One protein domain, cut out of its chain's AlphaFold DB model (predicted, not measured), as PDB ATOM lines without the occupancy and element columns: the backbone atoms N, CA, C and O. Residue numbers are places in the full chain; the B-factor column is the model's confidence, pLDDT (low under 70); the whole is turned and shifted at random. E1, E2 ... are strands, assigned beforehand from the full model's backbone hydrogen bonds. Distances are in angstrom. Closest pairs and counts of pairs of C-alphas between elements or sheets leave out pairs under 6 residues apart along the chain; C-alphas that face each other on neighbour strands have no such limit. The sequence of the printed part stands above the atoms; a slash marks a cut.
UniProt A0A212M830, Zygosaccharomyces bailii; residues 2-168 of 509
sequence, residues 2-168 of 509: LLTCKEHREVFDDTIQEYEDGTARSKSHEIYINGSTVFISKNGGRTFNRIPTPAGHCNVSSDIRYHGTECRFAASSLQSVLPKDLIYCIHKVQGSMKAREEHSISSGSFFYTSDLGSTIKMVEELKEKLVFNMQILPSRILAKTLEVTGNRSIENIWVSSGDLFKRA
ATOM      1  N   LEU A   2      -8.148 -30.506  51.292       91.19
ATOM      2  CA  LEU A   2      -7.061 -30.422  50.308       91.19
ATOM      3  C   LEU A   2      -6.547 -31.826  49.989       91.19
ATOM      4  O   LEU A   2      -6.463 -32.665  50.881       91.19
ATOM      5  N   LEU A   3      -6.204 -32.063  48.727       90.75
ATOM      6  CA  LEU A   3      -5.591 -33.297  48.254       90.75
ATOM      7  C   LEU A   3      -4.353 -32.939  47.433       90.75
ATOM      8  O   LEU A   3      -4.461 -32.241  46.427       90.75
ATOM      9  N   THR A   4      -3.192 -33.437  47.844       88.12
ATOM     10  CA  THR A   4      -1.947 -33.281  47.086       88.12
ATOM     11  C   THR A   4      -1.656 -34.577  46.350       88.12
ATOM     12  O   THR A   4      -1.414 -35.609  46.974       88.12
ATOM     13  N   CYS A   5      -1.666 -34.524  45.023       83.81
ATOM     14  CA  CYS A   5      -1.230 -35.626  44.179       83.81
ATOM     15  C   CYS A   5       0.269 -35.467  43.916       83.81
ATOM     16  O   CYS A   5       0.697 -34.417  43.433       83.81
ATOM     17  N   LYS A   6       1.064 -36.478  44.280       83.38
ATOM     18  CA  LYS A   6       2.490 -36.544  43.949       83.38
ATOM     19  C   LYS A   6       2.650 -37.347  42.667       83.38
ATOM     20  O   LYS A   6       2.125 -38.451  42.568       83.38
ATOM     21  N   GLU A   7       3.375 -36.787  41.716       73.25
ATOM     22  CA  GLU A   7       3.667 -37.419  40.435       73.25
ATOM     23  C   GLU A   7       5.149 -37.786  40.392       73.25
ATOM     24  O   GLU A   7       6.005 -36.993  40.781       73.25
ATOM     25  N   HIS A   8       5.452 -38.987  39.909       71.44
ATOM     26  CA  HIS A   8       6.810 -39.426  39.615       71.44
ATOM     27  C   HIS A   8       6.881 -39.716  38.124       71.44
ATOM     28  O   HIS A   8       6.146 -40.571  37.627       71.44
ATOM     29  N   ARG A   9       7.724 -38.973  37.403       63.81
ATOM     30  CA  ARG A   9       7.922 -39.170  35.969       63.81
ATOM     31  C   ARG A   9       9.376 -39.511  35.691       63.81
ATOM     32  O   ARG A   9      10.267 -38.731  36.016       63.81
ATOM     33  N   GLU A  10       9.585 -40.658  35.064       58.28
ATOM     34  CA  GLU A  10      10.870 -41.057  34.498       58.28
ATOM     35  C   GLU A  10      10.998 -40.441  33.103       58.28
ATOM     36  O   GLU A  10      10.108 -40.580  32.258       58.28
ATOM     37  N   VAL A  11      12.078 -39.698  32.879       59.09
ATOM     38  CA  VAL A  11      12.428 -39.130  31.578       59.09
ATOM     39  C   VAL A  11      13.799 -39.665  31.191       59.09
ATOM     40  O   VAL A  11      14.750 -39.546  31.960       59.09
ATOM     41  N   PHE A  12      13.893 -40.249  30.001       54.16
ATOM     42  CA  PHE A  12      15.157 -40.690  29.422       54.16
ATOM     43  C   PHE A  12      15.729 -39.551  28.575       54.16
ATOM     44  O   PHE A  12      15.079 -39.104  27.630       54.16
ATOM     45  N   ASP A  13      16.914 -39.058  28.940       56.72
ATOM     46  CA  ASP A  13      17.686 -38.114  28.125       56.72
ATOM     47  C   ASP A  13      18.772 -38.888  27.368       56.72
ATOM     48  O   ASP A  13      19.760 -39.335  27.964       56.72
ATOM     49  N   ASP A  14      18.560 -39.091  26.066       52.59
ATOM     50  CA  ASP A  14      19.523 -39.737  25.176       52.59
ATOM     51  C   ASP A  14      20.494 -38.688  24.636       52.59
ATOM     52  O   ASP A  14      20.199 -37.927  23.713       52.59
ATOM     53  N   THR A  15      21.695 -38.663  25.209       53.84
ATOM     54  CA  THR A  15      22.780 -37.796  24.736       53.84
ATOM     55  C   THR A  15      23.745 -38.593  23.868       53.84
ATOM     56  O   THR A  15      24.295 -39.610  24.296       53.84
ATOM     57  N   ILE A  16      23.968 -38.138  22.633       53.78
ATOM     58  CA  ILE A  16      24.988 -38.706  21.749       53.78
ATOM     59  C   ILE A  16      26.315 -38.019  22.069       53.78
ATOM     60  O   ILE A  16      26.468 -36.815  21.875       53.78
ATOM     61  N   GLN A  17      27.268 -38.791  22.586       48.31
ATOM     62  CA  GLN A  17      28.624 -38.328  22.850       48.31
ATOM     63  C   GLN A  17      29.529 -38.816  21.711       48.31
ATOM     64  O   GLN A  17      29.782 -40.018  21.593       48.31
ATOM     65  N   GLU A  18      29.967 -37.894  20.850       51.16
ATOM     66  CA  GLU A  18      30.965 -38.157  19.807       51.16
ATOM     67  C   GLU A  18      32.374 -38.050  20.400       51.16
ATOM     68  O   GLU A  18      32.713 -37.076  21.075       51.16
ATOM     69  N   TYR A  19      33.182 -39.084  20.182       60.16
ATOM     70  CA  TYR A  19      34.572 -39.156  20.612       60.16
ATOM     71  C   TYR A  19      35.505 -38.743  19.467       60.16
ATOM     72  O   TYR A  19      35.177 -38.899  18.292       60.16
ATOM     73  N   GLU A  20      36.696 -38.236  19.805       59.31
ATOM     74  CA  GLU A  20      37.704 -37.770  18.829       59.31
ATOM     75  C   GLU A  20      38.175 -38.866  17.852       59.31
ATOM     76  O   GLU A  20      38.763 -38.560  16.819       59.31
ATOM     77  N   ASP A  21      37.888 -40.138  18.146       70.06
ATOM     78  CA  ASP A  21      38.148 -41.285  17.269       70.06
ATOM     79  C   ASP A  21      37.050 -41.533  16.211       70.06
ATOM     80  O   ASP A  21      37.134 -42.496  15.448       70.06
ATOM     81  N   GLY A  22      36.029 -40.671  16.146       48.78
ATOM     82  CA  GLY A  22      34.909 -40.774  15.208       48.78
ATOM     83  C   GLY A  22      33.803 -41.736  15.647       48.78
ATOM     84  O   GLY A  22      32.877 -41.988  14.874       48.78
ATOM     85  N   THR A  23      33.862 -42.283  16.866       49.00
ATOM     86  CA  THR A  23      32.790 -43.125  17.410       49.00
ATOM     87  C   THR A  23      31.749 -42.295  18.165       49.00
ATOM     88  O   THR A  23      32.078 -41.436  18.980       49.00
ATOM     89  N   ALA A  24      30.466 -42.561  17.916       45.22
ATOM     90  CA  ALA A  24      29.350 -41.966  18.649       45.22
ATOM     91  C   ALA A  24      28.761 -43.003  19.614       45.22
ATOM     92  O   ALA A  24      28.370 -44.094  19.191       45.22
ATOM     93  N   ARG A  25      28.680 -42.687  20.914       51.44
ATOM     94  CA  ARG A  25      27.950 -43.515  21.892       51.44
ATOM     95  C   ARG A  25      26.741 -42.764  22.426       51.44
ATOM     96  O   ARG A  25      26.866 -41.650  22.926       51.44
ATOM     97  N   SER A  26      25.591 -43.425  22.368       43.09
ATOM     98  CA  SER A  26      24.390 -43.022  23.093       43.09
ATOM     99  C   SER A  26      24.582 -43.283  24.588       43.09
ATOM    100  O   SER A  26      24.846 -44.421  24.985       43.09
ATOM    101  N   LYS A  27      24.459 -42.243  25.413       46.19
ATOM    102  CA  LYS A  27      24.264 -42.358  26.860       46.19
ATOM    103  C   LYS A  27      22.845 -41.924  27.195       46.19
ATOM    104  O   LYS A  27      22.550 -40.728  27.153       46.19
ATOM    105  N   SER A  28      22.022 -42.890  27.584       44.88
ATOM    106  CA  SER A  28      20.744 -42.642  28.234       44.88
ATOM    107  C   SER A  28      20.990 -42.297  29.706       44.88
ATOM    108  O   SER A  28      21.655 -43.044  30.429       44.88
ATOM    109  N   HIS A  29      20.497 -41.147  30.157       53.06
ATOM    110  CA  HIS A  29      20.415 -40.821  31.581       53.06
ATOM    111  C   HIS A  29      18.957 -40.909  32.025       53.06
ATOM    112  O   HIS A  29      18.088 -40.260  31.444       53.06
ATOM    113  N   GLU A  30      18.693 -41.698  33.065       48.19
ATOM    114  CA  GLU A  30      17.409 -41.675  33.765       48.19
ATOM    115  C   GLU A  30      17.321 -40.410  34.623       48.19
ATOM    116  O   GLU A  30      18.088 -40.225  35.574       48.19
ATOM    117  N   ILE A  31      16.381 -39.528  34.290       56.50
ATOM    118  CA  ILE A  31      16.056 -38.338  35.071       56.50
ATOM    119  C   ILE A  31      14.700 -38.562  35.734       56.50
ATOM    120  O   ILE A  31      13.676 -38.730  35.070       56.50
ATOM    121  N   TYR A  32      14.691 -38.520  37.062       55.69
ATOM    122  CA  TYR A  32      13.473 -38.579  37.861       55.69
ATOM    123  C   TYR A  32      12.956 -37.159  38.099       55.69
ATOM    124  O   TYR A  32      13.610 -36.358  38.771       55.69
ATOM    125  N   ILE A  33      11.776 -36.848  37.561       61.25
ATOM    126  CA  ILE A  33      11.077 -35.589  37.820       61.25
ATOM    127  C   ILE A  33       9.989 -35.853  38.854       61.25
ATOM    128  O   ILE A  33       9.022 -36.574  38.599       61.25
ATOM    129  N   ASN A  34      10.139 -35.226  40.019       70.38
ATOM    130  CA  ASN A  34       9.147 -35.286  41.082       70.38
ATOM    131  C   ASN A  34       8.200 -34.085  40.973       70.38
ATOM    132  O   ASN A  34       8.628 -32.931  41.030       70.38
ATOM    133  N   GLY A  35       6.908 -34.359  40.818       75.31
ATOM    134  CA  GLY A  35       5.858 -33.363  40.685       75.31
ATOM    135  C   GLY A  35       4.895 -33.342  41.867       75.31
ATOM    136  O   GLY A  35       4.698 -34.354  42.541       75.31
ATOM    137  N   SER A  36       4.249 -32.202  42.118       83.62
ATOM    138  CA  SER A  36       3.044 -32.190  42.958       83.62
ATOM    139  C   SER A  36       1.987 -31.190  42.497       83.62
ATOM    140  O   SER A  36       2.270 -30.020  42.235       83.62
ATOM    141  N   THR A  37       0.741 -31.660  42.427       87.88
ATOM    142  CA  THR A  37      -0.440 -30.859  42.087       87.88
ATOM    143  C   THR A  37      -1.428 -30.886  43.247       87.88
ATOM    144  O   THR A  37      -1.690 -31.942  43.825       87.88
ATOM    145  N   VAL A  38      -2.013 -29.731  43.574       92.06
ATOM    146  CA  VAL A  38      -2.981 -29.603  44.670       92.06
ATOM    147  C   VAL A  38      -4.397 -29.446  44.130       92.06
ATOM    148  O   VAL A  38      -4.665 -28.645  43.234       92.06
ATOM    149  N   PHE A  39      -5.315 -30.192  44.732       93.62
ATOM    150  CA  PHE A  39      -6.744 -30.138  44.490       93.62
ATOM    151  C   PHE A  39      -7.496 -29.774  45.767       93.62
ATOM    152  O   PHE A  39      -7.053 -30.061  46.881       93.62
ATOM    153  N   ILE A  40      -8.676 -29.188  45.602       94.81
ATOM    154  CA  ILE A  40      -9.587 -28.860  46.690       94.81
ATOM    155  C   ILE A  40     -10.967 -29.458  46.449       94.81
ATOM    156  O   ILE A  40     -11.527 -29.382  45.355       94.81
ATOM    157  N   SER A  41     -11.529 -30.037  47.508       93.81
ATOM    158  CA  SER A  41     -12.917 -30.480  47.559       93.81
ATOM    159  C   SER A  41     -13.710 -29.647  48.563       93.81
ATOM    160  O   SER A  41     -13.307 -29.504  49.726       93.81
ATOM    161  N   LYS A  42     -14.858 -29.139  48.098       92.31
ATOM    162  CA  LYS A  42     -15.838 -28.363  48.878       92.31
ATOM    163  C   LYS A  42     -17.036 -29.217  49.345       92.31
ATOM    164  O   LYS A  42     -17.944 -28.695  49.970       92.31
ATOM    165  N   ASN A  43     -17.053 -30.520  49.042       92.94
ATOM    166  CA  ASN A  43     -18.193 -31.422  49.275       92.94
ATOM    167  C   ASN A  43     -17.775 -32.781  49.871       92.94
ATOM    168  O   ASN A  43     -18.304 -33.827  49.495       92.94
ATOM    169  N   GLY A  44     -16.794 -32.768  50.779       89.44
ATOM    170  CA  GLY A  44     -16.365 -33.971  51.500       89.44
ATOM    171  C   GLY A  44     -15.658 -35.014  50.630       89.44
ATOM    172  O   GLY A  44     -15.744 -36.200  50.917       89.44
ATOM    173  N   GLY A  45     -14.989 -34.595  49.552       93.44
ATOM    174  CA  GLY A  45     -14.219 -35.487  48.683       93.44
ATOM    175  C   GLY A  45     -14.999 -36.110  47.529       93.44
ATOM    176  O   GLY A  45     -14.444 -36.940  46.819       93.44
ATOM    177  N   ARG A  46     -16.258 -35.713  47.296       93.94
ATOM    178  CA  ARG A  46     -17.033 -36.216  46.146       93.94
ATOM    179  C   ARG A  46     -16.516 -35.670  44.817       93.94
ATOM    180  O   ARG A  46     -16.508 -36.384  43.823       93.94
ATOM    181  N   THR A  47     -16.092 -34.407  44.794       94.31
ATOM    182  CA  THR A  47     -15.479 -33.774  43.619       94.31
ATOM    183  C   THR A  47     -14.261 -32.952  44.016       94.31
ATOM    184  O   THR A  47     -14.219 -32.379  45.109       94.31
ATOM    185  N   PHE A  48     -13.302 -32.844  43.096       94.44
ATOM    186  CA  PHE A  48     -12.041 -32.134  43.288       94.44
ATOM    187  C   PHE A  48     -11.787 -31.161  42.142       94.44
ATOM    188  O   PHE A  48     -11.866 -31.540  40.978       94.44
ATOM    189  N   ASN A  49     -11.438 -29.923  42.484       94.19
ATOM    190  CA  ASN A  49     -10.997 -28.912  41.529       94.19
ATOM    191  C   ASN A  49      -9.514 -28.629  41.748       94.19
ATOM    192  O   ASN A  49      -9.069 -28.519  42.891       94.19
ATOM    193  N   ARG A  50      -8.744 -28.517  40.666       92.75
ATOM    194  CA  ARG A  50      -7.325 -28.157  40.740       92.75
ATOM    195  C   ARG A  50      -7.194 -26.710  41.214       92.75
ATOM    196  O   ARG A  50      -7.863 -25.838  40.667       92.75
ATOM    197  N   ILE A  51      -6.322 -26.454  42.188       92.62
ATOM    198  CA  ILE A  51      -5.955 -25.083  42.554       92.62
ATOM    199  C   ILE A  51      -5.032 -24.536  41.453       92.62
ATOM    200  O   ILE A  51      -4.044 -25.203  41.121       92.62
ATOM    201  N   PRO A  52      -5.324 -23.360  40.863       90.19
ATOM    202  CA  PRO A  52      -4.450 -22.754  39.869       90.19
ATOM    203  C   PRO A  52      -3.042 -22.533  40.428       90.19
ATOM    204  O   PRO A  52      -2.860 -22.233  41.605       90.19
ATOM    205  N   THR A  53      -2.036 -22.662  39.573       86.44
ATOM    206  CA  THR A  53      -0.646 -22.346  39.913       86.44
ATOM    207  C   THR A  53      -0.224 -21.087  39.163       86.44
ATOM    208  O   THR A  53      -0.673 -20.902  38.027       86.44
ATOM    209  N   PRO A  54       0.631 -20.228  39.745       82.81
ATOM    210  CA  PRO A  54       1.211 -19.107  39.015       82.81
ATOM    211  C   PRO A  54       1.861 -19.590  37.709       82.81
ATOM    212  O   PRO A  54       2.520 -20.631  37.692       82.81
ATOM    213  N   ALA A  55       1.661 -18.858  36.611       63.59
ATOM    214  CA  ALA A  55       2.359 -19.137  35.361       63.59
ATOM    215  C   ALA A  55       3.838 -18.765  35.539       63.59
ATOM    216  O   ALA A  55       4.178 -17.589  35.653       63.59
ATOM    217  N   GLY A  56       4.719 -19.759  35.625       54.47
ATOM    218  CA  GLY A  56       6.151 -19.517  35.773       54.47
ATOM    219  C   GLY A  56       6.773 -19.028  34.466       54.47
ATOM    220  O   GLY A  56       6.800 -19.763  33.480       54.47
ATOM    221  N   HIS A  57       7.353 -17.826  34.465       45.78
ATOM    222  CA  HIS A  57       8.454 -17.499  33.555       45.78
ATOM    223  C   HIS A  57       9.689 -18.299  33.989       45.78
ATOM    224  O   HIS A  57      10.556 -17.800  34.700       45.78
ATOM    225  N   CYS A  58       9.762 -19.568  33.599       46.72
ATOM    226  CA  CYS A  58      10.937 -20.394  33.844       46.72
ATOM    227  C   CYS A  58      11.763 -20.503  32.560       46.72
ATOM    228  O   CYS A  58      11.582 -21.429  31.777       46.72
ATOM    229  N   ASN A  59      12.729 -19.596  32.384       40.94
ATOM    230  CA  ASN A  59      13.896 -19.838  31.527       40.94
ATOM    231  C   ASN A  59      14.844 -20.826  32.237       40.94
ATOM    232  O   ASN A  59      15.980 -20.492  32.560       40.94
ATOM    233  N   VAL A  60      14.370 -22.034  32.551       49.41
ATOM    234  CA  VAL A  60      15.235 -23.104  33.068       49.41
ATOM    235  C   VAL A  60      15.617 -23.969  31.876       49.41
ATOM    236  O   VAL A  60      14.951 -24.951  31.562       49.41
ATOM    237  N   SER A  61      16.665 -23.565  31.154       48.91
ATOM    238  CA  SER A  61      17.296 -24.465  30.195       48.91
ATOM    239  C   SER A  61      18.071 -25.533  30.977       48.91
ATOM    240  O   SER A  61      19.054 -25.208  31.642       48.91
ATOM    241  N   SER A  62      17.640 -26.790  30.841       51.19
ATOM    242  CA  SER A  62      18.234 -28.062  31.313       51.19
ATOM    243  C   SER A  62      17.971 -28.531  32.768       51.19
ATOM    244  O   SER A  62      18.116 -27.786  33.731       51.19
ATOM    245  N   ASP A  63      17.550 -29.804  32.855       59.97
ATOM    246  CA  ASP A  63      17.371 -30.735  33.990       59.97
ATOM    247  C   ASP A  63      16.588 -30.246  35.229       59.97
ATOM    248  O   ASP A  63      17.133 -30.077  36.326       59.97
ATOM    249  N   ILE A  64      15.264 -30.089  35.075       64.31
ATOM    250  CA  ILE A  64      14.310 -29.911  36.188       64.31
ATOM    251  C   ILE A  64      14.210 -31.220  36.986       64.31
ATOM    252  O   ILE A  64      13.851 -32.253  36.431       64.31
ATOM    253  N   ARG A  65      14.470 -31.173  38.298       69.06
ATOM    254  CA  ARG A  65      14.369 -32.328  39.215       69.06
ATOM    255  C   ARG A  65      13.097 -32.315  40.067       69.06
ATOM    256  O   ARG A  65      12.614 -33.370  40.474       69.06
ATOM    257  N   TYR A  66      12.543 -31.134  40.345       72.12
ATOM    258  CA  TYR A  66      11.289 -31.000  41.087       72.12
ATOM    259  C   TYR A  66      10.421 -29.873  40.532       72.12
ATOM    260  O   TYR A  66      10.918 -28.784  40.246       72.12
ATOM    261  N   HIS A  67       9.116 -30.110  40.430       81.06
ATOM    262  CA  HIS A  67       8.141 -29.098  40.034       81.06
ATOM    263  C   HIS A  67       6.798 -29.348  40.725       81.06
ATOM    264  O   HIS A  67       6.025 -30.214  40.314       81.06
ATOM    265  N   GLY A  68       6.472 -28.590  41.769       85.25
ATOM    266  CA  GLY A  68       5.252 -28.878  42.511       85.25
ATOM    267  C   GLY A  68       4.782 -27.815  43.484       85.25
ATOM    268  O   GLY A  68       5.535 -26.934  43.891       85.25
ATOM    269  N   THR A  69       3.512 -27.921  43.857       89.06
ATOM    270  CA  THR A  69       2.827 -26.998  44.760       89.06
ATOM    271  C   THR A  69       2.511 -27.675  46.086       89.06
ATOM    272  O   THR A  69       1.925 -28.754  46.126       89.06
ATOM    273  N   GLU A  70       2.835 -27.000  47.182       89.75
ATOM    274  CA  GLU A  70       2.382 -27.351  48.525       89.75
ATOM    275  C   GLU A  70       1.425 -26.266  49.016       89.75
ATOM    276  O   GLU A  70       1.772 -25.090  48.962       89.75
ATOM    277  N   CYS A  71       0.244 -26.646  49.508       93.62
ATOM    278  CA  CYS A  71      -0.738 -25.716  50.067       93.62
ATOM    279  C   CYS A  71      -1.177 -26.142  51.467       93.62
ATOM    280  O   CYS A  71      -1.266 -27.337  51.755       93.62
ATOM    281  N   ARG A  72      -1.520 -25.169  52.315       94.75
ATOM    282  CA  ARG A  72      -2.069 -25.391  53.658       94.75
ATOM    283  C   ARG A  72      -3.200 -24.404  53.941       94.75
ATOM    284  O   ARG A  72      -3.111 -23.239  53.557       94.75
ATOM    285  N   PHE A  73      -4.248 -24.868  54.622       95.00
ATOM    286  CA  PHE A  73      -5.251 -23.969  55.200       95.00
ATOM    287  C   PHE A  73      -4.594 -23.089  56.262       95.00
ATOM    288  O   PHE A  73      -3.799 -23.590  57.056       95.00
ATOM    289  N   ALA A  74      -4.947 -21.805  56.282       93.88
ATOM    290  CA  ALA A  74      -4.532 -20.888  57.338       93.88
ATOM    291  C   ALA A  74      -5.183 -21.274  58.677       93.88
ATOM    292  O   ALA A  74      -4.514 -21.305  59.701       93.88
ATOM    293  N   ALA A  75      -6.460 -21.669  58.667       92.69
ATOM    294  CA  ALA A  75      -7.099 -22.289  59.826       92.69
ATOM    295  C   ALA A  75      -6.754 -23.789  59.905       92.69
ATOM    296  O   ALA A  75      -7.478 -24.628  59.366       92.69
ATOM    297  N   SER A  76      -5.621 -24.130  60.528       85.31
ATOM    298  CA  SER A  76      -5.087 -25.505  60.566       85.31
ATOM    299  C   SER A  76      -5.290 -26.250  61.895       85.31
ATOM    300  O   SER A  76      -5.032 -27.450  61.952       85.31
ATOM    301  N   SER A  77      -5.765 -25.573  62.945       85.81
ATOM    302  CA  SER A  77      -6.013 -26.151  64.274       85.81
ATOM    303  C   SER A  77      -7.319 -25.639  64.893       85.81
ATOM    304  O   SER A  77      -7.875 -24.634  64.445       85.81
ATOM    305  N   LEU A  78      -7.803 -26.312  65.946       81.31
ATOM    306  CA  LEU A  78      -9.006 -25.904  66.690       81.31
ATOM    307  C   LEU A  78      -8.858 -24.525  67.343       81.31
ATOM    308  O   LEU A  78      -9.832 -23.789  67.461       81.31
ATOM    309  N   GLN A  79      -7.638 -24.166  67.740       83.56
ATOM    310  CA  GLN A  79      -7.316 -22.884  68.362       83.56
ATOM    311  C   GLN A  79      -7.031 -21.788  67.329       83.56
ATOM    312  O   GLN A  79      -6.643 -20.684  67.710       83.56
ATOM    313  N   SER A  80      -7.152 -22.083  66.031       90.50
ATOM    314  CA  SER A  80      -6.797 -21.108  65.015       90.50
ATOM    315  C   SER A  80      -7.800 -19.960  64.953       90.50
ATOM    316  O   SER A  80      -9.010 -20.172  64.895       90.50
ATOM    317  N   VAL A  81      -7.275 -18.737  64.919       92.94
ATOM    318  CA  VAL A  81      -8.055 -17.500  64.743       92.94
ATOM    319  C   VAL A  81      -7.999 -16.980  63.302       92.94
ATOM    320  O   VAL A  81      -8.563 -15.931  62.995       92.94
ATOM    321  N   LEU A  82      -7.311 -17.700  62.412       93.81
ATOM    322  CA  LEU A  82      -7.144 -17.329  61.011       93.81
ATOM    323  C   LEU A  82      -8.405 -17.664  60.187       93.81
ATOM    324  O   LEU A  82      -9.168 -18.566  60.551       93.81
ATOM    325  N   PRO A  83      -8.647 -16.978  59.053       92.62
ATOM    326  CA  PRO A  83      -9.821 -17.246  58.225       92.62
ATOM    327  C   PRO A  83      -9.842 -18.678  57.669       92.62
ATOM    328  O   PRO A  83      -8.851 -19.167  57.124       92.62
ATOM    329  N   LYS A  84     -11.004 -19.341  57.750       90.56
ATOM    330  CA  LYS A  84     -11.176 -20.753  57.351       90.56
ATOM    331  C   LYS A  84     -11.037 -21.003  55.849       90.56
ATOM    332  O   LYS A  84     -10.597 -22.080  55.451       90.56
ATOM    333  N   ASP A  85     -11.373 -20.008  55.034       91.19
ATOM    334  CA  ASP A  85     -11.322 -20.113  53.571       91.19
ATOM    335  C   ASP A  85      -9.966 -19.703  52.977       91.19
ATOM    336  O   ASP A  85      -9.745 -19.836  51.771       91.19
ATOM    337  N   LEU A  86      -9.054 -19.211  53.822       94.19
ATOM    338  CA  LEU A  86      -7.734 -18.753  53.416       94.19
ATOM    339  C   LEU A  86      -6.770 -19.938  53.312       94.19
ATOM    340  O   LEU A  86      -6.618 -20.732  54.243       94.19
ATOM    341  N   ILE A  87      -6.106 -20.053  52.167       95.50
ATOM    342  CA  ILE A  87      -5.149 -21.122  51.870       95.50
ATOM    343  C   ILE A  87      -3.901 -20.477  51.292       95.50
ATOM    344  O   ILE A  87      -3.987 -19.750  50.303       95.50
ATOM    345  N   TYR A  88      -2.748 -20.782  51.873       95.50
ATOM    346  CA  TYR A  88      -1.453 -20.357  51.353       95.50
ATOM    347  C   TYR A  88      -0.752 -21.512  50.666       95.50
ATOM    348  O   TYR A  88      -0.876 -22.666  51.086       95.50
ATOM    349  N   CYS A  89      -0.001 -21.189  49.623       94.00
ATOM    350  CA  CYS A  89       0.679 -22.154  48.789       94.00
ATOM    351  C   CYS A  89       2.092 -21.689  48.430       94.00
ATOM    352  O   CYS A  89       2.312 -20.521  48.106       94.00
ATOM    353  N   ILE A  90       3.036 -22.628  48.419       90.62
ATOM    354  CA  ILE A  90       4.355 -22.459  47.809       90.62
ATOM    355  C   ILE A  90       4.398 -23.335  46.560       90.62
ATOM    356  O   ILE A  90       4.263 -24.556  46.647       90.62
ATOM    357  N   HIS A  91       4.622 -22.724  45.403       88.31
ATOM    358  CA  HIS A  91       4.949 -23.438  44.174       88.31
ATOM    359  C   HIS A  91       6.463 -23.425  43.971       88.31
ATOM    360  O   HIS A  91       7.048 -22.354  43.830       88.31
ATOM    361  N   LYS A  92       7.098 -24.599  43.989       83.00
ATOM    362  CA  LYS A  92       8.551 -24.756  43.865       83.00
ATOM    363  C   LYS A  92       8.912 -25.397  42.535       83.00
ATOM    364  O   LYS A  92       8.373 -26.446  42.180       83.00
ATOM    365  N   VAL A  93       9.902 -24.816  41.873       76.06
ATOM    366  CA  VAL A  93      10.575 -25.377  40.703       76.06
ATOM    367  C   VAL A  93      12.058 -25.485  41.031       76.06
ATOM    368  O   VAL A  93      12.673 -24.496  41.424       76.06
ATOM    369  N   GLN A  94      12.633 -26.676  40.905       72.31
ATOM    370  CA  GLN A  94      14.039 -26.944  41.190       72.31
ATOM    371  C   GLN A  94      14.694 -27.650  40.005       72.31
ATOM    372  O   GLN A  94      14.178 -28.657  39.520       72.31
ATOM    373  N   GLY A  95      15.849 -27.149  39.572       65.50
ATOM    374  CA  GLY A  95      16.665 -27.752  38.516       65.50
ATOM    375  C   GLY A  95      18.150 -27.791  38.872       65.50
ATOM    376  O   GLY A  95      18.578 -27.188  39.862       65.50
ATOM    377  N   SER A  96      18.939 -28.507  38.071       57.09
ATOM    378  CA  SER A  96      20.406 -28.528  38.170       57.09
ATOM    379  C   SER A  96      21.053 -27.926  36.927       57.09
ATOM    380  O   SER A  96      20.745 -28.357  35.821       57.09
ATOM    381  N   MET A  97      21.995 -26.994  37.097       47.69
ATOM    382  CA  MET A  97      22.816 -26.518  35.980       47.69
ATOM    383  C   MET A  97      23.974 -27.486  35.701       47.69
ATOM    384  O   MET A  97      24.747 -27.822  36.598       47.69
ATOM    385  N   LYS A  98      24.145 -27.892  34.438       45.72
ATOM    386  CA  LYS A  98      25.333 -28.616  33.956       45.72
ATOM    387  C   LYS A  98      26.502 -27.636  33.747       45.72
ATOM    388  O   LYS A  98      26.767 -27.236  32.621       45.72
ATOM    389  N   ALA A  99      27.216 -27.233  34.804       37.16
ATOM    390  CA  ALA A  99      28.497 -26.518  34.657       37.16
ATOM    391  C   ALA A  99      29.399 -26.645  35.897       37.16
ATOM    392  O   ALA A  99      29.303 -25.803  36.772       37.16
ATOM    393  N   ARG A 100      30.274 -27.671  35.938       38.62
ATOM    394  CA  ARG A 100      31.447 -27.919  36.836       38.62
ATOM    395  C   ARG A 100      31.335 -27.684  38.362       38.62
ATOM    396  O   ARG A 100      32.215 -28.140  39.081       38.62
ATOM    397  N   GLU A 101      30.256 -27.103  38.860       39.66
ATOM    398  CA  GLU A 101      29.906 -26.880  40.255       39.66
ATOM    399  C   GLU A 101      28.396 -27.145  40.374       39.66
ATOM    400  O   GLU A 101      27.582 -26.445  39.770       39.66
ATOM    401  N   GLU A 102      28.006 -28.197  41.096       35.59
ATOM    402  CA  GLU A 102      26.600 -28.561  41.315       35.59
ATOM    403  C   GLU A 102      25.884 -27.498  42.168       35.59
ATOM    404  O   GLU A 102      25.772 -27.624  43.384       35.59
ATOM    405  N   HIS A 103      25.366 -26.445  41.538       43.47
ATOM    406  CA  HIS A 103      24.454 -25.502  42.183       43.47
ATOM    407  C   HIS A 103      23.014 -25.829  41.770       43.47
ATOM    408  O   HIS A 103      22.646 -25.726  40.597       43.47
ATOM    409  N   SER A 104      22.179 -26.242  42.729       48.66
ATOM    410  CA  SER A 104      20.742 -26.404  42.499       48.66
ATOM    411  C   SER A 104      20.062 -25.037  42.522       48.66
ATOM    412  O   SER A 104      20.114 -24.348  43.542       48.66
ATOM    413  N   ILE A 105      19.390 -24.656  41.437       51.66
ATOM    414  CA  ILE A 105      18.563 -23.447  41.415       51.66
ATOM    415  C   ILE A 105      17.162 -23.850  41.851       51.66
ATOM    416  O   ILE A 105      16.567 -24.764  41.279       51.66
ATOM    417  N   SER A 106      16.639 -23.163  42.864       60.56
ATOM    418  CA  SER A 106      15.237 -23.265  43.261       60.56
ATOM    419  C   SER A 106      14.560 -21.917  43.050       60.56
ATOM    420  O   SER A 106      15.119 -20.879  43.391       60.56
ATOM    421  N   SER A 107      13.373 -21.938  42.454       64.69
ATOM    422  CA  SER A 107      12.452 -20.808  42.393       64.69
ATOM    423  C   SER A 107      11.190 -21.195  43.153       64.69
ATOM    424  O   SER A 107      10.644 -22.279  42.938       64.69
ATOM    425  N   GLY A 108      10.764 -20.343  44.082       72.75
ATOM    426  CA  GLY A 108       9.594 -20.554  44.929       72.75
ATOM    427  C   GLY A 108       8.636 -19.381  44.785       72.75
ATOM    428  O   GLY A 108       8.946 -18.290  45.247       72.75
ATOM    429  N   SER A 109       7.481 -19.590  44.154       84.44
ATOM    430  CA  SER A 109       6.401 -18.599  44.105       84.44
ATOM    431  C   SER A 109       5.473 -18.785  45.298       84.44
ATOM    432  O   SER A 109       4.952 -19.882  45.510       84.44
ATOM    433  N   PHE A 110       5.238 -17.712  46.051       92.19
ATOM    434  CA  PHE A 110       4.356 -17.719  47.214       92.19
ATOM    435  C   PHE A 110       3.061 -16.959  46.932       92.19
ATOM    436  O   PHE A 110       3.072 -15.800  46.510       92.19
ATOM    437  N   PHE A 111       1.935 -17.636  47.127       93.62
ATOM    438  CA  PHE A 111       0.614 -17.133  46.768       93.62
ATOM    439  C   PHE A 111      -0.446 -17.678  47.719       93.62
ATOM    440  O   PHE A 111      -0.203 -18.607  48.490       93.62
ATOM    441  N   TYR A 112      -1.641 -17.103  47.657       95.06
ATOM    442  CA  TYR A 112      -2.777 -17.535  48.453       95.06
ATOM    443  C   TYR A 112      -4.074 -17.511  47.647       95.06
ATOM    444  O   TYR A 112      -4.175 -16.896  46.585       95.06
ATOM    445  N   THR A 113      -5.084 -18.186  48.177       94.81
ATOM    446  CA  THR A 113      -6.472 -18.118  47.723       94.81
ATOM    447  C   THR A 113      -7.366 -17.845  48.927       94.81
ATOM    448  O   THR A 113      -7.110 -18.328  50.027       94.81
ATOM    449  N   SER A 114      -8.393 -17.027  48.713       93.56
ATOM    450  CA  SER A 114      -9.406 -16.655  49.718       93.56
ATOM    451  C   SER A 114     -10.814 -17.100  49.305       93.56
ATOM    452  O   SER A 114     -11.789 -16.777  49.970       93.56
ATOM    453  N   ASP A 115     -10.922 -17.841  48.200       93.31
ATOM    454  CA  ASP A 115     -12.171 -18.324  47.606       93.31
ATOM    455  C   ASP A 115     -12.148 -19.851  47.408       93.31
ATOM    456  O   ASP A 115     -12.833 -20.419  46.544       93.31
ATOM    457  N   LEU A 116     -11.357 -20.532  48.247       91.25
ATOM    458  CA  LEU A 116     -11.168 -21.979  48.227       91.25
ATOM    459  C   LEU A 116     -10.696 -22.476  46.849       91.25
ATOM    460  O   LEU A 116     -11.277 -23.406  46.282       91.25
ATOM    461  N   GLY A 117      -9.647 -21.848  46.316       90.75
ATOM    462  CA  GLY A 117      -8.921 -22.289  45.125       90.75
ATOM    463  C   GLY A 117      -9.546 -21.897  43.790       90.75
ATOM    464  O   GLY A 117      -9.122 -22.432  42.770       90.75
ATOM    465  N   SER A 118     -10.537 -21.002  43.769       91.31
ATOM    466  CA  SER A 118     -11.134 -20.517  42.520       91.31
ATOM    467  C   SER A 118     -10.239 -19.480  41.834       91.31
ATOM    468  O   SER A 118     -10.083 -19.520  40.615       91.31
ATOM    469  N   THR A 119      -9.591 -18.608  42.605       93.50
ATOM    470  CA  THR A 119      -8.590 -17.650  42.129       93.50
ATOM    471  C   THR A 119      -7.351 -17.666  43.018       93.50
ATOM    472  O   THR A 119      -7.397 -18.090  44.176       93.50
ATOM    473  N   ILE A 120      -6.226 -17.208  42.464       94.06
ATOM    474  CA  ILE A 120      -4.966 -17.049  43.194       94.06
ATOM    475  C   ILE A 120      -4.539 -15.585  43.226       94.06
ATOM    476  O   ILE A 120      -4.774 -14.836  42.278       94.06
ATOM    477  N   LYS A 121      -3.886 -15.196  44.317       93.94
ATOM    478  CA  LYS A 121      -3.277 -13.880  44.516       93.94
ATOM    479  C   LYS A 121      -1.842 -14.071  44.987       93.94
ATOM    480  O   LYS A 121      -1.593 -14.881  45.879       93.94
ATOM    481  N   MET A 122      -0.904 -13.348  44.386       93.56
ATOM    482  CA  MET A 122       0.487 -13.362  44.839       93.56
ATOM    483  C   MET A 122       0.602 -12.668  46.200       93.56
ATOM    484  O   MET A 122      -0.169 -11.758  46.507       93.56
ATOM    485  N   VAL A 123       1.559 -13.103  47.020       94.62
ATOM    486  CA  VAL A 123       1.938 -12.368  48.236       94.62
ATOM    487  C   VAL A 123       2.931 -11.283  47.825       94.62
ATOM    488  O   VAL A 123       4.107 -11.569  47.602       94.62
ATOM    489  N   GLU A 124       2.440 -10.056  47.650       93.12
ATOM    490  CA  GLU A 124       3.186  -8.961  47.014       93.12
ATOM    491  C   GLU A 124       4.494  -8.620  47.746       93.12
ATOM    492  O   GLU A 124       5.515  -8.360  47.111       93.12
ATOM    493  N   GLU A 125       4.520  -8.713  49.073       94.06
ATOM    494  CA  GLU A 125       5.699  -8.432  49.904       94.06
ATOM    495  C   GLU A 125       6.838  -9.437  49.681       94.06
ATOM    496  O   GLU A 125       8.006  -9.145  49.966       94.06
ATOM    497  N   LEU A 126       6.500 -10.628  49.178       91.88
ATOM    498  CA  LEU A 126       7.404 -11.763  48.999       91.88
ATOM    499  C   LEU A 126       7.604 -12.147  47.527       91.88
ATOM    500  O   LEU A 126       8.299 -13.120  47.252       91.88
ATOM    501  N   LYS A 127       7.034 -11.387  46.586       85.94
ATOM    502  CA  LYS A 127       6.998 -11.727  45.156       85.94
ATOM    503  C   LYS A 127       8.378 -11.962  44.535       85.94
ATOM    504  O   LYS A 127       8.557 -12.919  43.794       85.94
ATOM    505  N   GLU A 128       9.354 -11.134  44.897       82.75
ATOM    506  CA  GLU A 128      10.736 -11.197  44.394       82.75
ATOM    507  C   GLU A 128      11.682 -11.933  45.361       82.75
ATOM    508  O   GLU A 128      12.894 -11.710  45.365       82.75
ATOM    509  N   LYS A 129      11.139 -12.762  46.262       86.00
ATOM    510  CA  LYS A 129      11.910 -13.459  47.297       86.00
ATOM    511  C   LYS A 129      11.811 -14.962  47.121       86.00
ATOM    512  O   LYS A 129      10.744 -15.502  46.853       86.00
ATOM    513  N   LEU A 130      12.921 -15.653  47.366       84.69
ATOM    514  CA  LEU A 130      12.943 -17.108  47.362       84.69
ATOM    515  C   LEU A 130      12.303 -17.647  48.646       84.69
ATOM    516  O   LEU A 130      12.992 -17.829  49.651       84.69
ATOM    517  N   VAL A 131      10.992 -17.893  48.621       87.69
ATOM    518  CA  VAL A 131      10.270 -18.526  49.734       87.69
ATOM    519  C   VAL A 131      10.477 -20.039  49.680       87.69
ATOM    520  O   VAL A 131      10.010 -20.710  48.758       87.69
ATOM    521  N   PHE A 132      11.167 -20.597  50.674       84.19
ATOM    522  CA  PHE A 132      11.507 -22.028  50.703       84.19
ATOM    523  C   PHE A 132      10.715 -22.824  51.745       84.19
ATOM    524  O   PHE A 132      10.586 -24.047  51.618       84.19
ATOM    525  N   ASN A 133      10.147 -22.155  52.748       88.06
ATOM    526  CA  ASN A 133       9.389 -22.789  53.818       88.06
ATOM    527  C   ASN A 133       8.234 -21.887  54.277       88.06
ATOM    528  O   ASN A 133       8.357 -20.661  54.285       88.06
ATOM    529  N   MET A 134       7.119 -22.516  54.648       91.69
ATOM    530  CA  MET A 134       5.970 -21.874  55.277       91.69
ATOM    531  C   MET A 134       5.494 -22.740  56.438       91.69
ATOM    532  O   MET A 134       5.380 -23.960  56.306       91.69
ATOM    533  N   GLN A 135       5.124 -22.089  57.536       93.81
ATOM    534  CA  GLN A 135       4.482 -22.725  58.673       93.81
ATOM    535  C   GLN A 135       3.210 -21.969  59.058       93.81
ATOM    536  O   GLN A 135       3.212 -20.747  59.180       93.81
ATOM    537  N   ILE A 136       2.126 -22.715  59.262       94.25
ATOM    538  CA  ILE A 136       0.864 -22.189  59.782       94.25
ATOM    539  C   ILE A 136       0.829 -22.460  61.283       94.25
ATOM    540  O   ILE A 136       0.906 -23.620  61.695       94.25
ATOM    541  N   LEU A 137       0.733 -21.399  62.072       93.62
ATOM    542  CA  LEU A 137       0.546 -21.421  63.518       93.62
ATOM    543  C   LEU A 137      -0.913 -21.018  63.848       93.62
ATOM    544  O   LEU A 137      -1.615 -20.527  62.961       93.62
ATOM    545  N   PRO A 138      -1.410 -21.235  65.081       91.94
ATOM    546  CA  PRO A 138      -2.786 -20.897  65.454       91.94
ATOM    547  C   PRO A 138      -3.228 -19.474  65.069       91.94
ATOM    548  O   PRO A 138      -4.297 -19.314  64.475       91.94
ATOM    549  N   SER A 139      -2.424 -18.447  65.353       93.31
ATOM    550  CA  SER A 139      -2.767 -17.049  65.037       93.31
ATOM    551  C   SER A 139      -1.860 -16.391  64.000       93.31
ATOM    552  O   SER A 139      -2.131 -15.264  63.571       93.31
ATOM    553  N   ARG A 140      -0.787 -17.075  63.580       94.44
ATOM    554  CA  ARG A 140       0.253 -16.512  62.711       94.44
ATOM    555  C   ARG A 140       0.591 -17.416  61.536       94.44
ATOM    556  O   ARG A 140       0.494 -18.636  61.592       94.44
ATOM    557  N   ILE A 141       1.085 -16.796  60.477       95.06
ATOM    558  CA  ILE A 141       1.629 -17.465  59.304       95.06
ATOM    559  C   ILE A 141       3.076 -17.032  59.169       95.06
ATOM    560  O   ILE A 141       3.369 -15.840  59.090       95.06
ATOM    561  N   LEU A 142       3.970 -18.013  59.149       95.69
ATOM    562  CA  LEU A 142       5.393 -17.809  58.956       95.69
ATOM    563  C   LEU A 142       5.784 -18.179  57.537       95.69
ATOM    564  O   LEU A 142       5.447 -19.263  57.062       95.69
ATOM    565  N   ALA A 143       6.550 -17.311  56.890       93.62
ATOM    566  CA  ALA A 143       7.238 -17.609  55.643       93.62
ATOM    567  C   ALA A 143       8.735 -17.347  55.815       93.62
ATOM    568  O   ALA A 143       9.140 -16.344  56.407       93.62
ATOM    569  N   LYS A 144       9.566 -18.246  55.288       91.19
ATOM    570  CA  LYS A 144      11.022 -18.099  55.303       91.19
ATOM    571  C   LYS A 144      11.543 -17.845  53.910       91.19
ATOM    572  O   LYS A 144      11.204 -18.568  52.970       91.19
ATOM    573  N   THR A 145      12.388 -16.829  53.807       89.81
ATOM    574  CA  THR A 145      13.020 -16.436  52.551       89.81
ATOM    575  C   THR A 145      14.527 -16.524  52.643       89.81
ATOM    576  O   THR A 145      15.086 -16.172  53.680       89.81
ATOM    577  N   LEU A 146      15.172 -16.902  51.547       85.31
ATOM    578  CA  LEU A 146      16.625 -16.888  51.416       85.31
ATOM    579  C   LEU A 146      17.058 -15.724  50.520       85.31
ATOM    580  O   LEU A 146      16.555 -15.575  49.408       85.31
ATOM    581  N   GLU A 147      17.994 -14.913  50.996       82.44
ATOM    582  CA  GLU A 147      18.629 -13.838  50.234       82.44
ATOM    583  C   GLU A 147      20.108 -14.175  50.027       82.44
ATOM    584  O   GLU A 147      20.820 -14.455  50.989       82.44
ATOM    585  N   VAL A 148      20.575 -14.192  48.778       76.81
ATOM    586  CA  VAL A 148      21.965 -14.537  48.442       76.81
ATOM    587  C   VAL A 148      22.702 -13.268  48.027       76.81
ATOM    588  O   VAL A 148      22.406 -12.679  46.991       76.81
ATOM    589  N   THR A 149      23.672 -12.846  48.836       74.81
ATOM    590  CA  THR A 149      24.530 -11.682  48.576       74.81
ATOM    591  C   THR A 149      25.986 -12.134  48.467       74.81
ATOM    592  O   THR A 149      26.637 -12.424  49.477       74.81
ATOM    593  N   GLY A 150      26.510 -12.208  47.240       75.62
ATOM    594  CA  GLY A 150      27.844 -12.761  46.977       75.62
ATOM    595  C   GLY A 150      27.938 -14.219  47.439       75.62
ATOM    596  O   GLY A 150      27.118 -15.039  47.048       75.62
ATOM    597  N   ASN A 151      28.893 -14.524  48.325       72.12
ATOM    598  CA  ASN A 151      29.081 -15.871  48.891       72.12
ATOM    599  C   ASN A 151      28.302 -16.113  50.201       72.12
ATOM    600  O   ASN A 151      28.563 -17.094  50.894       72.12
ATOM    601  N   ARG A 152      27.406 -15.202  50.605       71.56
ATOM    602  CA  ARG A 152      26.621 -15.335  51.840       71.56
ATOM    603  C   ARG A 152      25.146 -15.521  51.520       71.56
ATOM    604  O   ARG A 152      24.598 -14.780  50.709       71.56
ATOM    605  N   SER A 153      24.513 -16.462  52.207       75.56
ATOM    606  CA  SER A 153      23.065 -16.640  52.219       75.56
ATOM    607  C   SER A 153      22.502 -16.192  53.567       75.56
ATOM    608  O   SER A 153      22.990 -16.609  54.615       75.56
ATOM    609  N   ILE A 154      21.495 -15.327  53.534       82.31
ATOM    610  CA  ILE A 154      20.828 -14.762  54.705       82.31
ATOM    611  C   ILE A 154      19.385 -15.252  54.701       82.31
ATOM    612  O   ILE A 154      18.623 -14.993  53.768       82.31
ATOM    613  N   GLU A 155      19.005 -15.963  55.754       86.88
ATOM    614  CA  GLU A 155      17.624 -16.375  55.966       86.88
ATOM    615  C   GLU A 155      16.852 -15.277  56.699       86.88
ATOM    616  O   GLU A 155      17.327 -14.715  57.684       86.88
ATOM    617  N   ASN A 156      15.638 -14.987  56.233       91.06
ATOM    618  CA  ASN A 156      14.737 -14.029  56.864       91.06
ATOM    619  C   ASN A 156      13.400 -14.698  57.201       91.06
ATOM    620  O   ASN A 156      12.908 -15.532  56.435       91.06
ATOM    621  N   ILE A 157      12.794 -14.271  58.309       94.06
ATOM    622  CA  ILE A 157      11.463 -14.698  58.747       94.06
ATOM    623  C   ILE A 157      10.463 -13.578  58.459       94.06
ATOM    624  O   ILE A 157      10.719 -12.407  58.745       94.06
ATOM    625  N   TRP A 158       9.314 -13.952  57.909       95.88
ATOM    626  CA  TRP A 158       8.187 -13.069  57.656       95.88
ATOM    627  C   TRP A 158       6.957 -13.593  58.375       95.88
ATOM    628  O   TRP A 158       6.692 -14.795  58.339       95.88
ATOM    629  N   VAL A 159       6.215 -12.692  59.008       96.69
ATOM    630  CA  VAL A 159       5.063 -13.011  59.851       96.69
ATOM    631  C   VAL A 159       3.838 -12.274  59.329       96.69
ATOM    632  O   VAL A 159       3.915 -11.087  59.012       96.69
ATOM    633  N   SER A 160       2.714 -12.976  59.250       95.06
ATOM    634  CA  SER A 160       1.396 -12.431  58.908       95.06
ATOM    635  C   SER A 160       0.344 -12.961  59.884       95.06
ATOM    636  O   SER A 160       0.485 -14.066  60.411       95.06
ATOM    637  N   SER A 161      -0.721 -12.191  60.114       91.62
ATOM    638  CA  SER A 161      -1.914 -12.627  60.855       91.62
ATOM    639  C   SER A 161      -3.095 -12.935  59.927       91.62
ATOM    640  O   SER A 161      -4.251 -12.851  60.332       91.62
ATOM    641  N   GLY A 162      -2.807 -13.295  58.672       87.69
ATOM    642  CA  GLY A 162      -3.799 -13.477  57.606       87.69
ATOM    643  C   GLY A 162      -3.953 -12.252  56.695       87.69
ATOM    644  O   GLY A 162      -4.804 -12.248  55.810       87.69
ATOM    645  N   ASP A 163      -3.129 -11.230  56.912       86.69
ATOM    646  CA  ASP A 163      -3.029  -9.983  56.160       86.69
ATOM    647  C   ASP A 163      -1.618  -9.830  55.547       86.69
ATOM    648  O   ASP A 163      -1.063 -10.796  55.011       86.69
ATOM    649  N   LEU A 164      -1.038  -8.625  55.607       93.88
ATOM    650  CA  LEU A 164       0.279  -8.315  55.053       93.88
ATOM    651  C   LEU A 164       1.406  -9.072  55.772       93.88
ATOM    652  O   LEU A 164       1.421  -9.190  56.999       93.88
ATOM    653  N   PHE A 165       2.410  -9.512  55.011       96.62
ATOM    654  CA  PHE A 165       3.625 -10.092  55.588       96.62
ATOM    655  C   PHE A 165       4.607  -9.002  56.006       96.62
ATOM    656  O   PHE A 165       5.045  -8.180  55.200       96.62
ATOM    657  N   LYS A 166       5.026  -9.038  57.270       97.44
ATOM    658  CA  LYS A 166       6.048  -8.144  57.822       97.44
ATOM    659  C   LYS A 166       7.299  -8.935  58.166       97.44
ATOM    660  O   LYS A 166       7.220 -10.058  58.659       97.44
ATOM    661  N   ARG A 167       8.467  -8.352  57.898       96.25
ATOM    662  CA  ARG A 167       9.748  -8.975  58.241       96.25
ATOM    663  C   ARG A 167       9.953  -8.931  59.754       96.25
ATOM    664  O   ARG A 167       9.751  -7.883  60.363       96.25
ATOM    665  N   ALA A 168      10.371 -10.050  60.330       96.12
ATOM    666  CA  ALA A 168      10.788 -10.119  61.719       96.12
ATOM    667  C   ALA A 168      12.192  -9.521  61.915       96.12
ATOM    668  O   ALA A 168      13.069  -9.652  61.060       96.12
TER     669      ALA A 168
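AT A GLANCE: This is residues 2 to 168 of the 509 residues of a protein of Zygosaccharomyces bailii (UniProt A0A212M830). A strongly twisted five-strand sheet, with one edge drawn out into the long hairpin E1 and E2, has a smaller three-strand sheet only partly face to face with it, a lopsided sandwich in which E6 is over E4 and E5. The tip of that hairpin, round Asp 21, reaches far past the other strands. The 167 printed residues have no named helix and eight named strands, E1 to E8 in chain order, class all strand. The large sheet, order E1 E2 E3 E4 E5, is mixed; E6 E7 E8 is antiparallel. The whole is loose, radius of gyration of the C-alphas 19.7 A, and flat, spanning 70 by 46 by 24 A.

IN THESE COORDINATES: E1, residues 2 to 18, starts at C-alpha 2 (-7.061, -30.422, 50.308) and measures 49.4 A; E2, residues 24 to 40, 49.7 A. E3 is residues 64 to 73, E4 87 to 96, E5 104 to 113, E6 130 to 136, E7 141 to 149. E8, residues 152 to 160, ends at C-alpha 160 (1.396, -12.431, 58.908).

HOW THE PARTS SIT: In the hairpin E1 and E2, antiparallel, N 7 and O 35 are 2.9 A apart. E2 and E3 are parallel, N 67 to O 34 2.9 A. E3 E4 E5 form a meander, each strand the antiparallel neighbour of the one before, with N 68 to O 92 2.9 A and N 91 to O 109 2.9 A. E6 E7 E8 form another, with N 135 to O 142 2.9 A and N 145 to O 156 3.0 A. The closest C-alphas of E5 and E6, Gly 108 and Val 131, are 5.3 A apart. E7 and E5 are apart.

THE WHOLE: The two farthest C-alphas, Asp 21 and Gln 79, are 70.8 A apart. The printed part has no cut. Links E2 to E3, E3 to E4 and E5 to E6 are long. Mean pLDDT of the printed part is 78.2; residues 9 to 20, 22 to 33, 55 to 65 and 95 to 107 are under 70.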